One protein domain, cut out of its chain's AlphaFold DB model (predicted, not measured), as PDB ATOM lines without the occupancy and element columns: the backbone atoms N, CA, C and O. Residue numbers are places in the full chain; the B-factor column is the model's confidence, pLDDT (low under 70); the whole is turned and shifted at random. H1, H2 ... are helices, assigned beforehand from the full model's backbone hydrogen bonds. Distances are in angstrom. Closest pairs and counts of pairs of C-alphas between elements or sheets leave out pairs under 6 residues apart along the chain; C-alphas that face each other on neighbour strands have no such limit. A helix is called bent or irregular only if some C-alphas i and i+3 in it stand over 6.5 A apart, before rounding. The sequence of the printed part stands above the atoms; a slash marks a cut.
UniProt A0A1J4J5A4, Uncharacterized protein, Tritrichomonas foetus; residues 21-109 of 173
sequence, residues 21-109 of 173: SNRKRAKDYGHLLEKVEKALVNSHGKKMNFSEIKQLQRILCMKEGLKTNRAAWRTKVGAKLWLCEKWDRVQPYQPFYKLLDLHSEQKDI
ATOM      1  N   SER A  21     -13.245 -40.543 -40.326       82.06
ATOM      2  CA  SER A  21     -12.212 -39.996 -41.216       82.06
ATOM      3  C   SER A  21     -10.862 -39.846 -40.510       82.06
ATOM      4  O   SER A  21      -9.834 -40.193 -41.091       82.06
ATOM      5  N   ASN A  22     -10.844 -39.342 -39.274       85.12
ATOM      6  CA  ASN A  22      -9.602 -39.158 -38.525       85.12
ATOM      7  C   ASN A  22      -9.004 -40.490 -38.059       85.12
ATOM      8  O   ASN A  22      -7.794 -40.666 -38.159       85.12
ATOM      9  N   ARG A  23      -9.824 -41.471 -37.656       87.88
ATOM     10  CA  ARG A  23      -9.344 -42.832 -37.354       87.88
ATOM     11  C   ARG A  23      -8.661 -43.478 -38.553       87.88
ATOM     12  O   ARG A  23      -7.593 -44.060 -38.396       87.88
ATOM     13  N   LYS A  24      -9.242 -43.338 -39.749       89.88
ATOM     14  CA  LYS A  24      -8.619 -43.841 -40.979       89.88
ATOM     15  C   LYS A  24      -7.251 -43.192 -41.213       89.88
ATOM     16  O   LYS A  24      -6.265 -43.901 -41.351       89.88
ATOM     17  N   ARG A  25      -7.162 -41.857 -41.151       89.75
ATOM     18  CA  ARG A  25      -5.874 -41.151 -41.292       89.75
ATOM     19  C   ARG A  25      -4.850 -41.547 -40.239       89.75
ATOM     20  O   ARG A  25      -3.675 -41.646 -40.558       89.75
ATOM     21  N   ALA A  26      -5.276 -41.750 -38.996       90.56
ATOM     22  CA  ALA A  26      -4.384 -42.192 -37.931       90.56
ATOM     23  C   ALA A  26      -3.798 -43.576 -38.236       90.56
ATOM     24  O   ALA A  26      -2.613 -43.792 -38.014       90.56
ATOM     25  N   LYS A  27      -4.598 -44.486 -38.798       93.44
ATOM     26  CA  LYS A  27      -4.118 -45.800 -39.233       93.44
ATOM     27  C   LYS A  27      -3.127 -45.691 -40.396       93.44
ATOM     28  O   LYS A  27      -2.078 -46.320 -40.354       93.44
ATOM     29  N   ASP A  28      -3.454 -44.879 -41.397       93.31
ATOM     30  CA  ASP A  28      -2.686 -44.804 -42.645       93.31
ATOM     31  C   ASP A  28      -1.390 -43.977 -42.480       93.31
ATOM     32  O   ASP A  28      -0.334 -44.348 -42.987       93.31
ATOM     33  N   TYR A  29      -1.441 -42.879 -41.716       93.00
ATOM     34  CA  TYR A  29      -0.373 -41.870 -41.632       93.00
ATOM     35  C   TYR A  29       0.124 -41.591 -40.209       93.00
ATOM     36  O   TYR A  29       1.009 -40.756 -40.022       93.00
ATOM     37  N   GLY A  30      -0.412 -42.261 -39.184       89.19
ATOM     38  CA  GLY A  30      -0.057 -42.001 -37.783       89.19
ATOM     39  C   GLY A  30       1.423 -42.214 -37.461       89.19
ATOM     40  O   GLY A  30       1.947 -41.561 -36.563       89.19
ATOM     41  N   HIS A  31       2.125 -43.042 -38.236       94.25
ATOM     42  CA  HIS A  31       3.572 -43.237 -38.117       94.25
ATOM     43  C   HIS A  31       4.387 -41.952 -38.386       94.25
ATOM     44  O   HIS A  31       5.510 -41.829 -37.907       94.25
ATOM     45  N   LEU A  32       3.825 -40.968 -39.102       94.56
ATOM     46  CA  LEU A  32       4.452 -39.661 -39.341       94.56
ATOM     47  C   LEU A  32       4.166 -38.641 -38.236       94.56
ATOM     48  O   LEU A  32       4.756 -37.558 -38.239       94.56
ATOM     49  N   LEU A  33       3.277 -38.955 -37.289       94.06
ATOM     50  CA  LEU A  33       2.779 -37.982 -36.320       94.06
ATOM     51  C   LEU A  33       3.902 -37.387 -35.470       94.06
ATOM     52  O   LEU A  33       3.943 -36.175 -35.287       94.06
ATOM     53  N   GLU A  34       4.855 -38.202 -35.014       94.06
ATOM     54  CA  GLU A  34       5.999 -37.719 -34.233       94.06
ATOM     55  C   GLU A  34       6.866 -36.735 -35.038       94.06
ATOM     56  O   GLU A  34       7.283 -35.693 -34.527       94.06
ATOM     57  N   LYS A  35       7.091 -37.028 -36.324       94.81
ATOM     58  CA  LYS A  35       7.849 -36.160 -37.237       94.81
ATOM     59  C   LYS A  35       7.138 -34.820 -37.434       94.81
ATOM     60  O   LYS A  35       7.771 -33.770 -37.340       94.81
ATOM     61  N   VAL A  36       5.820 -34.850 -37.640       95.56
ATOM     62  CA  VAL A  36       4.986 -33.642 -37.746       95.56
ATOM     63  C   VAL A  36       5.011 -32.842 -36.445       95.56
ATOM     64  O   VAL A  36       5.158 -31.625 -36.478       95.56
ATOM     65  N   GLU A  37       4.903 -33.494 -35.288       94.50
ATOM     66  CA  GLU A  37       4.908 -32.806 -33.995       94.50
ATOM     67  C   GLU A  37       6.225 -32.091 -33.700       94.50
ATOM     68  O   GLU A  37       6.195 -30.994 -33.144       94.50
ATOM     69  N   LYS A  38       7.360 -32.669 -34.109       94.56
ATOM     70  CA  LYS A  38       8.675 -32.018 -34.008       94.56
ATOM     71  C   LYS A  38       8.781 -30.785 -34.909       94.56
ATOM     72  O   LYS A  38       9.427 -29.816 -34.531       94.56
ATOM     73  N   ALA A  39       8.126 -30.803 -36.069       94.25
ATOM     74  CA  ALA A  39       8.097 -29.663 -36.984       94.25
ATOM     75  C   ALA A  39       7.112 -28.558 -36.557       94.25
ATOM     76  O   ALA A  39       7.293 -27.396 -36.917       94.25
ATOM     77  N   LEU A  40       6.074 -28.895 -35.784       94.94
ATOM     78  CA  LEU A  40       5.072 -27.957 -35.262       94.94
ATOM     79  C   LEU A  40       5.556 -27.234 -33.997       94.94
ATOM     80  O   LEU A  40       4.914 -27.274 -32.940       94.94
ATOM     81  N   VAL A  41       6.681 -26.542 -34.129       93.88
ATOM     82  CA  VAL A  41       7.249 -25.663 -33.106       93.88
ATOM     83  C   VAL A  41       7.211 -24.212 -33.570       93.88
ATOM     84  O   VAL A  41       7.422 -23.921 -34.746       93.88
ATOM     85  N   ASN A  42       6.901 -23.300 -32.655       89.81
ATOM     86  CA  ASN A  42       6.927 -21.867 -32.917       89.81
ATOM     87  C   ASN A  42       8.363 -21.311 -32.863       89.81
ATOM     88  O   ASN A  42       9.315 -22.038 -32.571       89.81
ATOM     89  N   SER A  43       8.516 -20.012 -33.120       88.00
ATOM     90  CA  SER A  43       9.806 -19.301 -33.103       88.00
ATOM     91  C   SER A  43      10.547 -19.393 -31.759       88.00
ATOM     92  O   SER A  43      11.770 -19.303 -31.718       88.00
ATOM     93  N   HIS A  44       9.829 -19.652 -30.662       88.12
ATOM     94  CA  HIS A  44      10.384 -19.853 -29.319       88.12
ATOM     95  C   HIS A  44      10.660 -21.329 -28.980       88.12
ATOM     96  O   HIS A  44      10.909 -21.655 -27.820       88.12
ATOM     97  N   GLY A  45      10.542 -22.242 -29.949       88.25
ATOM     98  CA  GLY A  45      10.733 -23.681 -29.747       88.25
ATOM     99  C   GLY A  45       9.606 -24.373 -28.967       88.25
ATOM    100  O   GLY A  45       9.733 -25.543 -28.607       88.25
ATOM    101  N   LYS A  46       8.488 -23.687 -28.698       92.19
ATOM    102  CA  LYS A  46       7.314 -24.275 -28.034       92.19
ATOM    103  C   LYS A  46       6.398 -24.931 -29.059       92.19
ATOM    104  O   LYS A  46       6.309 -24.491 -30.200       92.19
ATOM    105  N   LYS A  47       5.659 -25.964 -28.645       93.56
ATOM    106  CA  LYS A  47       4.656 -26.616 -29.505       93.56
ATOM    107  C   LYS A  47       3.593 -25.610 -29.945       93.56
ATOM    108  O   LYS A  47       3.023 -24.921 -29.099       93.56
ATOM    109  N   MET A  48       3.265 -25.610 -31.234       94.00
ATOM    110  CA  MET A  48       2.214 -24.748 -31.768       94.00
ATOM    111  C   MET A  48       0.847 -25.048 -31.125       94.00
ATOM    112  O   MET A  48       0.447 -26.203 -30.875       94.00
ATOM    113  N   ASN A  49       0.104 -23.984 -30.848       93.06
ATOM    114  CA  ASN A  49      -1.278 -24.040 -30.408       93.06
ATOM    115  C   ASN A  49      -2.207 -24.380 -31.591       93.06
ATOM    116  O   ASN A  49      -1.800 -24.445 -32.748       93.06
ATOM    117  N   PHE A  50      -3.476 -24.672 -31.308       91.12
ATOM    118  CA  PHE A  50      -4.393 -25.092 -32.370       91.12
ATOM    119  C   PHE A  50      -4.718 -23.965 -33.366       91.12
ATOM    120  O   PHE A  50      -4.922 -24.237 -34.547       91.12
ATOM    121  N   SER A  51      -4.737 -22.709 -32.914       89.31
ATOM    122  CA  SER A  51      -4.974 -21.553 -33.783       89.31
ATOM    123  C   SER A  51      -3.855 -21.389 -34.815       89.31
ATOM    124  O   SER A  51      -4.133 -21.295 -36.008       89.31
ATOM    125  N   GLU A  52      -2.600 -21.469 -34.369       91.25
ATOM    126  CA  GLU A  52      -1.403 -21.425 -35.220       91.25
ATOM    127  C   GLU A  52      -1.412 -22.561 -36.246       91.25
ATOM    128  O   GLU A  52      -1.195 -22.333 -37.432       91.25
ATOM    129  N   ILE A  53      -1.754 -23.783 -35.820       93.44
ATOM    130  CA  ILE A  53      -1.849 -24.933 -36.729       93.44
ATOM    131  C   ILE A  53      -2.927 -24.699 -37.797       93.44
ATOM    132  O   ILE A  53      -2.686 -24.992 -38.964       93.44
ATOM    133  N   LYS A  54      -4.095 -24.144 -37.445       91.31
ATOM    134  CA  LYS A  54      -5.150 -23.817 -38.425       91.31
ATOM    135  C   LYS A  54      -4.714 -22.734 -39.409       91.31
ATOM    136  O   LYS A  54      -5.014 -22.834 -40.599       91.31
ATOM    137  N   GLN A  55      -4.024 -21.701 -38.928       90.94
ATOM    138  CA  GLN A  55      -3.472 -20.655 -39.788       90.94
ATOM    139  C   GLN A  55      -2.456 -21.245 -40.763       90.94
ATOM    140  O   GLN A  55      -2.609 -21.075 -41.970       90.94
ATOM    141  N   LEU A  56      -1.507 -22.036 -40.263       93.38
ATOM    142  CA  LEU A  56      -0.546 -22.766 -41.085       93.38
ATOM    143  C   LEU A  56      -1.255 -23.622 -42.141       93.38
ATOM    144  O   LEU A  56      -0.889 -23.595 -43.312       93.38
ATOM    145  N   GLN A  57      -2.303 -24.345 -41.745       92.94
ATOM    146  CA  GLN A  57      -3.085 -25.178 -42.650       92.94
ATOM    147  C   GLN A  57      -3.709 -24.353 -43.785       92.94
ATOM    148  O   GLN A  57      -3.607 -24.764 -44.936       92.94
ATOM    149  N   ARG A  58      -4.290 -23.174 -43.500       89.69
ATOM    150  CA  ARG A  58      -4.807 -22.257 -44.541       89.69
ATOM    151  C   ARG A  58      -3.708 -21.804 -45.490       89.69
ATOM    152  O   ARG A  58      -3.893 -21.878 -46.699       89.69
ATOM    153  N   ILE A  59      -2.572 -21.376 -44.946       91.38
ATOM    154  CA  ILE A  59      -1.434 -20.884 -45.730       91.38
ATOM    155  C   ILE A  59      -0.943 -21.969 -46.690       91.38
ATOM    156  O   ILE A  59      -0.785 -21.722 -47.883       91.38
ATOM    157  N   LEU A  60      -0.765 -23.190 -46.187       91.75
ATOM    158  CA  LEU A  60      -0.350 -24.335 -46.993       91.75
ATOM    159  C   LEU A  60      -1.409 -24.718 -48.032       91.75
ATOM    160  O   LEU A  60      -1.057 -25.059 -49.156       91.75
ATOM    161  N   CYS A  61      -2.698 -24.623 -47.699       91.12
ATOM    162  CA  CYS A  61      -3.767 -24.861 -48.670       91.12
ATOM    163  C   CYS A  61      -3.733 -23.861 -49.824       91.12
ATOM    164  O   CYS A  61      -3.874 -24.276 -50.971       91.12
ATOM    165  N   MET A  62      -3.491 -22.580 -49.537       88.75
ATOM    166  CA  MET A  62      -3.363 -21.548 -50.566       88.75
ATOM    167  C   MET A  62      -2.100 -21.738 -51.415       88.75
ATOM    168  O   MET A  62      -2.184 -21.673 -52.636       88.75
ATOM    169  N   LYS A  63      -0.946 -22.018 -50.792       88.69
ATOM    170  CA  LYS A  63       0.334 -22.186 -51.505       88.69
ATOM    171  C   LYS A  63       0.372 -23.421 -52.406       88.69
ATOM    172  O   LYS A  63       0.888 -23.345 -53.511       88.69
ATOM    173  N   GLU A  64      -0.173 -24.546 -51.947       89.81
ATOM    174  CA  GLU A  64      -0.075 -25.841 -52.642       89.81
ATOM    175  C   GLU A  64      -1.362 -26.257 -53.376       89.81
ATOM    176  O   GLU A  64      -1.424 -27.341 -53.969       89.81
ATOM    177  N   GLY A  65      -2.419 -25.443 -53.296       89.94
ATOM    178  CA  GLY A  65      -3.744 -25.793 -53.817       89.94
ATOM    179  C   GLY A  65      -4.349 -27.024 -53.130       89.94
ATOM    180  O   GLY A  65      -5.048 -27.820 -53.761       89.94
ATOM    181  N   LEU A  66      -4.042 -27.238 -51.846       89.62
ATOM    182  CA  LEU A  66      -4.520 -28.399 -51.092       89.62
ATOM    183  C   LEU A  66      -5.931 -28.158 -50.559       89.62
ATOM    184  O   LEU A  66      -6.277 -27.065 -50.119       89.62
ATOM    185  N   LYS A  67      -6.738 -29.221 -50.534       88.12
ATOM    186  CA  LYS A  67      -8.067 -29.202 -49.916       88.12
ATOM    187  C   LYS A  67      -8.007 -29.738 -48.487       88.12
ATOM    188  O   LYS A  67      -7.287 -30.698 -48.191       88.12
ATOM    189  N   THR A  68      -8.815 -29.151 -47.613       85.69
ATOM    190  CA  THR A  68      -9.094 -29.680 -46.273       85.69
ATOM    191  C   THR A  68     -10.508 -30.250 -46.230       85.69
ATOM    192  O   THR A  68     -11.332 -29.985 -47.104       85.69
ATOM    193  N   ASN A  69     -10.796 -31.070 -45.220       84.19
ATOM    194  CA  ASN A  69     -12.161 -31.477 -44.908       84.19
ATOM    195  C   ASN A  69     -12.528 -31.051 -43.484       84.19
ATOM    196  O   ASN A  69     -11.657 -30.755 -42.663       84.19
ATOM    197  N   ARG A  70     -13.830 -31.071 -43.173       77.44
ATOM    198  CA  ARG A  70     -14.366 -30.688 -41.854       77.44
ATOM    199  C   ARG A  70     -13.660 -31.416 -40.702       77.44
ATOM    200  O   ARG A  70     -13.340 -30.795 -39.692       77.44
ATOM    201  N   ALA A  71     -13.355 -32.702 -40.883       79.50
ATOM    202  CA  ALA A  71     -12.672 -33.535 -39.892       79.50
ATOM    203  C   ALA A  71     -11.230 -33.095 -39.593       79.50
ATOM    204  O   ALA A  71     -10.797 -33.156 -38.443       79.50
ATOM    205  N   ALA A  72     -10.501 -32.639 -40.616       79.69
ATOM    206  CA  ALA A  72      -9.148 -32.110 -40.481       79.69
ATOM    207  C   ALA A  72      -9.128 -30.713 -39.847       79.69
ATOM    208  O   ALA A  72      -8.173 -30.365 -39.166       79.69
ATOM    209  N   TRP A  73     -10.173 -29.915 -40.073       81.31
ATOM    210  CA  TRP A  73     -10.226 -28.518 -39.643       81.31
ATOM    211  C   TRP A  73     -10.706 -28.329 -38.195       81.31
ATOM    212  O   TRP A  73     -10.283 -27.393 -37.516       81.31
ATOM    213  N   ARG A  74     -11.607 -29.196 -37.706       84.88
ATOM    214  CA  ARG A  74     -12.291 -29.009 -36.410       84.88
ATOM    215  C   ARG A  74     -11.446 -29.334 -35.182       84.88
ATOM    216  O   ARG A  74     -11.657 -28.718 -34.143       84.88
ATOM    217  N   THR A  75     -10.514 -30.282 -35.268       88.31
ATOM    218  CA  THR A  75      -9.770 -30.764 -34.092       88.31
ATOM    219  C   THR A  75      -8.264 -30.652 -34.281       88.31
ATOM    220  O   THR A  75      -7.741 -30.798 -35.387       88.31
ATOM    221  N   LYS A  76      -7.532 -30.449 -33.175       89.31
ATOM    222  CA  LYS A  76      -6.061 -30.394 -33.196       89.31
ATOM    223  C   LYS A  76      -5.454 -31.692 -33.734       89.31
ATOM    224  O   LYS A  76      -4.471 -31.651 -34.468       89.31
ATOM    225  N   VAL A  77      -6.050 -32.832 -33.386       91.38
ATOM    226  CA  VAL A  77      -5.631 -34.151 -33.879       91.38
ATOM    227  C   VAL A  77      -5.889 -34.271 -35.379       91.38
ATOM    228  O   VAL A  77      -4.980 -34.641 -36.116       91.38
ATOM    229  N   GLY A  78      -7.079 -33.891 -35.851       92.44
ATOM    230  CA  GLY A  78      -7.414 -33.902 -37.275       92.44
ATOM    231  C   GLY A  78      -6.469 -33.037 -38.110       92.44
ATOM    232  O   GLY A  78      -6.019 -33.472 -39.168       92.44
ATOM    233  N   ALA A  79      -6.097 -31.857 -37.607       93.38
ATOM    234  CA  ALA A  79      -5.184 -30.957 -38.305       93.38
ATOM    235  C   ALA A  79      -3.768 -31.543 -38.417       93.38
ATOM    236  O   ALA A  79      -3.159 -31.504 -39.487       93.38
ATOM    237  N   LYS A  80      -3.265 -32.167 -37.344       94.94
ATOM    238  CA  LYS A  80      -1.984 -32.889 -37.372       94.94
ATOM    239  C   LYS A  80      -2.017 -34.076 -38.333       94.94
ATOM    240  O   LYS A  80      -1.084 -34.256 -39.106       94.94
ATOM    241  N   LEU A  81      -3.091 -34.862 -38.320       94.62
ATOM    242  CA  LEU A  81      -3.247 -36.007 -39.220       94.62
ATOM    243  C   LEU A  81      -3.356 -35.583 -40.686       94.62
ATOM    244  O   LEU A  81      -2.856 -36.281 -41.559       94.62
ATOM    245  N   TRP A  82      -3.958 -34.429 -40.969       95.62
ATOM    246  CA  TRP A  82      -3.949 -33.854 -42.314       95.62
ATOM    247  C   TRP A  82      -2.541 -33.436 -42.750       95.62
ATOM    248  O   TRP A  82      -2.159 -33.690 -43.889       95.62
ATOM    249  N   LEU A  83      -1.740 -32.856 -41.848       95.81
ATOM    250  CA  LEU A  83      -0.331 -32.566 -42.132       95.81
ATOM    251  C   LEU A  83       0.473 -33.848 -42.381       95.81
ATOM    252  O   LEU A  83       1.335 -33.844 -43.252       95.81
ATOM    253  N   CYS A  84       0.169 -34.941 -41.670       96.12
ATOM    254  CA  CYS A  84       0.764 -36.257 -41.931       96.12
ATOM    255  C   CYS A  84       0.380 -36.767 -43.329       96.12
ATOM    256  O   CYS A  84       1.242 -37.171 -44.096       96.12
ATOM    257  N   GLU A  85      -0.907 -36.697 -43.684       95.50
ATOM    258  CA  GLU A  85      -1.421 -37.115 -44.996       95.50
ATOM    259  C   GLU A  85      -0.766 -36.337 -46.149       95.50
ATOM    260  O   GLU A  85      -0.538 -36.884 -47.226       95.50
ATOM    261  N   LYS A  86      -0.481 -35.044 -45.951       95.88
ATOM    262  CA  LYS A  86       0.111 -34.165 -46.973       95.88
ATOM    263  C   LYS A  86       1.608 -33.936 -46.784       95.88
ATOM    264  O   LYS A  86       2.153 -33.023 -47.406       95.88
ATOM    265  N   TRP A  87       2.262 -34.744 -45.949       95.56
ATOM    266  CA  TRP A  87       3.603 -34.466 -45.443       95.56
ATOM    267  C   TRP A  87       4.623 -34.184 -46.545       95.56
ATOM    268  O   TRP A  87       5.330 -33.182 -46.473       95.56
ATOM    269  N   ASP A  88       4.641 -35.000 -47.599       95.19
ATOM    270  CA  ASP A  88       5.612 -34.876 -48.691       95.19
ATOM    271  C   ASP A  88       5.547 -33.525 -49.407       95.19
ATOM    272  O   ASP A  88       6.576 -32.998 -49.825       95.19
ATOM    273  N   ARG A  89       4.350 -32.936 -49.486       95.25
ATOM    274  CA  ARG A  89       4.123 -31.632 -50.122       95.25
ATOM    275  C   ARG A  89       4.383 -30.468 -49.176       95.25
ATOM    276  O   ARG A  89       4.816 -29.412 -49.616       95.25
ATOM    277  N   VAL A  90       4.116 -30.638 -47.880       95.25
ATOM    278  CA  VAL A  90       4.214 -29.535 -46.909       95.25
ATOM    279  C   VAL A  90       5.580 -29.442 -46.230       95.25
ATOM    280  O   VAL A  90       5.971 -28.359 -45.807       95.25
ATOM    281  N   GLN A  91       6.337 -30.541 -46.133       94.88
ATOM    282  CA  GLN A  91       7.632 -30.560 -45.446       94.88
ATOM    283  C   GLN A  91       8.683 -29.565 -45.979       94.88
ATOM    284  O   GLN A  91       9.429 -29.057 -45.141       94.88
ATOM    285  N   PRO A  92       8.751 -29.219 -47.286       96.00
ATOM    286  CA  PRO A  92       9.750 -28.269 -47.786       96.00
ATOM    287  C   PRO A  92       9.563 -26.845 -47.248       96.00
ATOM    288  O   PRO A  92      10.491 -26.046 -47.289       96.00
ATOM    289  N   TYR A  93       8.381 -26.526 -46.715       93.69
ATOM    290  CA  TYR A  93       8.064 -25.211 -46.157       93.69
ATOM    291  C   TYR A  93       8.505 -25.032 -44.699       93.69
ATOM    292  O   TYR A  93       8.140 -24.051 -44.048       93.69
ATOM    293  N   GLN A  94       9.258 -25.986 -44.155       91.94
ATOM    294  CA  GLN A  94       9.823 -25.855 -42.821       91.94
ATOM    295  C   GLN A  94      10.972 -24.828 -42.785       91.94
ATOM    296  O   GLN A  94      11.724 -24.701 -43.749       91.94
ATOM    297  N   PRO A  95      11.164 -24.129 -41.651       94.06
ATOM    298  CA  PRO A  95      10.363 -24.239 -40.436       94.06
ATOM    299  C   PRO A  95       9.039 -23.460 -40.529       94.06
ATOM    300  O   PRO A  95       9.002 -22.307 -40.955       94.06
ATOM    301  N   PHE A  96       7.946 -24.082 -40.073       94.31
ATOM    302  CA  PHE A  96       6.589 -23.567 -40.284       94.31
ATOM    303  C   PHE A  96       6.298 -22.226 -39.605       94.31
ATOM    304  O   PHE A  96       5.447 -21.484 -40.088       94.31
ATOM    305  N   TYR A  97       6.994 -21.886 -38.516       91.38
ATOM    306  CA  TYR A  97       6.787 -20.604 -37.838       91.38
ATOM    307  C   TYR A  97       7.106 -19.406 -38.744       91.38
ATOM    308  O   TYR A  97       6.378 -18.424 -38.708       91.38
ATOM    309  N   LYS A  98       8.076 -19.527 -39.663       92.25
ATOM    310  CA  LYS A  98       8.392 -18.455 -40.624       92.25
ATOM    311  C   LYS A  98       7.219 -18.133 -41.547       92.25
ATOM    312  O   LYS A  98       7.048 -16.989 -41.949       92.25
ATOM    313  N   LEU A  99       6.404 -19.135 -41.889       89.75
ATOM    314  CA  LEU A  99       5.204 -18.920 -42.699       89.75
ATOM    315  C   LEU A  99       4.130 -18.137 -41.940       89.75
ATOM    316  O   LEU A  99       3.376 -17.393 -42.562       89.75
ATOM    317  N   LEU A 100       4.051 -18.325 -40.621       87.44
ATOM    318  CA  LEU A 100       3.127 -17.589 -39.763       87.44
ATOM    319  C   LEU A 100       3.581 -16.133 -39.601       87.44
ATOM    320  O   LEU A 100       2.752 -15.235 -39.725       87.44
ATOM    321  N   ASP A 101       4.885 -15.908 -39.423       83.62
ATOM    322  CA  ASP A 101       5.469 -14.571 -39.269       83.62
ATOM    323  C   ASP A 101       5.273 -13.725 -40.543       83.62
ATOM    324  O   ASP A 101       4.715 -12.629 -40.477       83.62
ATOM    325  N   LEU A 102       5.577 -14.280 -41.724       75.06
ATOM    326  CA  LEU A 102       5.367 -13.617 -43.026       75.06
ATOM    327  C   LEU A 102       3.906 -13.202 -43.261       75.06
ATOM    328  O   LEU A 102       3.631 -12.160 -43.852       75.06
ATOM    329  N   HIS A 103       2.952 -14.017 -42.808       65.25
ATOM    330  CA  HIS A 103       1.532 -13.687 -42.924       65.25
ATOM    331  C   HIS A 103       1.052 -12.688 -41.867       65.25
ATOM    332  O   HIS A 103       0.023 -12.042 -42.079       65.25
ATOM    333  N   SER A 104       1.763 -12.558 -40.745       60.31
ATOM    334  CA  SER A 104       1.469 -11.540 -39.737       60.31
ATOM    335  C   SER A 104       1.852 -10.140 -40.224       60.31
ATOM    336  O   SER A 104       1.052  -9.225 -40.065       60.31
ATOM    337  N   GLU A 105       2.975 -10.005 -40.936       57.59
ATOM    338  CA  GLU A 105       3.459  -8.733 -41.500       57.59
ATOM    339  C   GLU A 105       2.603  -8.238 -42.679       57.59
ATOM    340  O   GLU A 105       2.444  -7.039 -42.895       57.59
ATOM    341  N   GLN A 106       1.968  -9.147 -43.425       52.12
ATOM    342  CA  GLN A 106       1.059  -8.767 -44.513       52.12
ATOM    343  C   GLN A 106      -0.299  -8.222 -44.041       52.12
ATOM    344  O   GLN A 106      -1.050  -7.689 -44.862       52.12
ATOM    345  N   LYS A 107      -0.628  -8.307 -42.743       50.41
ATOM    346  CA  LYS A 107      -1.845  -7.673 -42.205       50.41
ATOM    347  C   LYS A 107      -1.790  -6.148 -42.260       50.41
ATOM    348  O   LYS A 107      -2.849  -5.535 -42.372       50.41
ATOM    349  N   ASP A 108      -0.592  -5.567 -42.264       46.81
ATOM    350  CA  ASP A 108      -0.411  -4.113 -42.250       46.81
ATOM    351  C   ASP A 108      -0.415  -3.491 -43.658       46.81
ATOM    352  O   ASP A 108      -0.556  -2.279 -43.799       46.81
ATOM    353  N   ILE A 109      -0.329  -4.304 -44.718       47.03
ATOM    354  CA  ILE A 109      -0.263  -3.818 -46.110       47.03
ATOM    355  C   ILE A 109      -1.652  -3.795 -46.780       47.03
ATOM    356  O   ILE A 109      -1.878  -3.022 -47.708       47.03
TER     357      ILE A 109
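This is residues 21 to 109 of the 173 residues of an uncharacterized protein of Tritrichomonas foetus (UniProt A0A1J4J5A4). Two helices, H2 and H4, lie side by side in the middle of a small domain of helices, and the bent helix H1 wraps round H4 with two arms set as an L. H6 meets H2 with its residues 96 to 100 alone and runs outward from there, and residues 104 to 109, of which 104 to 108 belong to H6, stick out as a free end, while the short H3 sits at a corner with H4 and H5 lies near H2, H4 and the second arm of H1. The printed part has 89 residues with six named helices, H1 to H6 in chain order, and no named strand; its class is all helix. It is compact, with a radius of gyration of the C-alphas of 12.6 A, yet elongated in outline, with spans of 41 by 26 by 22 A.

Begin at residue 21, where H1, residues 21 to 39, starts; by its hydrogen bonds it was assigned as one helix, but it is bent, with C-alphas 28 and 31 standing 7.9 A apart. Its arms, H1a of residues 21 to 28 and H1b of residues 31 to 39, are about perpendicular at 79 degrees. Go on through a short link to H2, residues 50 to 64, which is apart from both arms. A tight link leads to H3, residues 70 to 74, which only just touches H1a, with 3 pairs of C-alphas within 8 A, the closest being those of Asn 22 and Ala 71 at 6.6 A. Next comes H4, residues 76 to 85, the hub, which touches H3 only at the corner by their link, with the C-alphas of Ala 72 and Gly 78 closest at 4.1 A. H4 touches H2 at a shallow tilt of 29 degrees, the same way, with the C-alphas of Phe 50 and Lys 76 closest at 5.6 A. It touches H1a at a steep tilt of 47 degrees, the same way, with the C-alphas of Asn 22 and Gly 78 closest at 5.8 A. It touches H1b only just about perpendicular, at 71 degrees, with the C-alphas of Leu 32 and Cys 84 closest at 5.6 A. H5, residues 87 to 93, is close to H2 but not clearly touching it, with the C-alphas of Leu 60 and Val 90 closest at 6.9 A. H6, residues 96 to 108, touches H2 with residues 96 to 100 alone, about perpendicular at 86 degrees, with the C-alphas of Leu 56 and Leu 100 closest at 6.5 A; H6 is apart from H4. In H1a, H2, H3 and H4 every O i to N i+4 pair is within hydrogen-bond range, against 4 of 5 in H1b, 7 of 9 in H6 and 1 of 3 in H5, where 2 of 4 O i to N i+3 pairs are within range.

Find C-alpha 21 at (-12.212, -39.996, -41.216); from there H1a runs 10.8 A to C-alpha 28. H1b is 14.4 A long and irregular, with C-alphas 31 and 34 standing 7.2 A apart. Look next at C-alpha 50, at (-4.393, -25.092, -32.370), where H2 begins its 20.7 A. H3 has five residues, and H4 is 14.4 A long. H5 is only just irregular, with C-alphas 89 and 92 standing 7.0 A apart. H6 runs 20.8 A and ends at C-alpha 108, at (-0.411, -4.113, -42.250).

The two C-alphas farthest apart are those of Lys 27 and Ile 109, 42.7 A. The printed part has no cut and no long link. The mean pLDDT of the printed part of this model is 88.0; look to residues 103 to 109 for the values under 70.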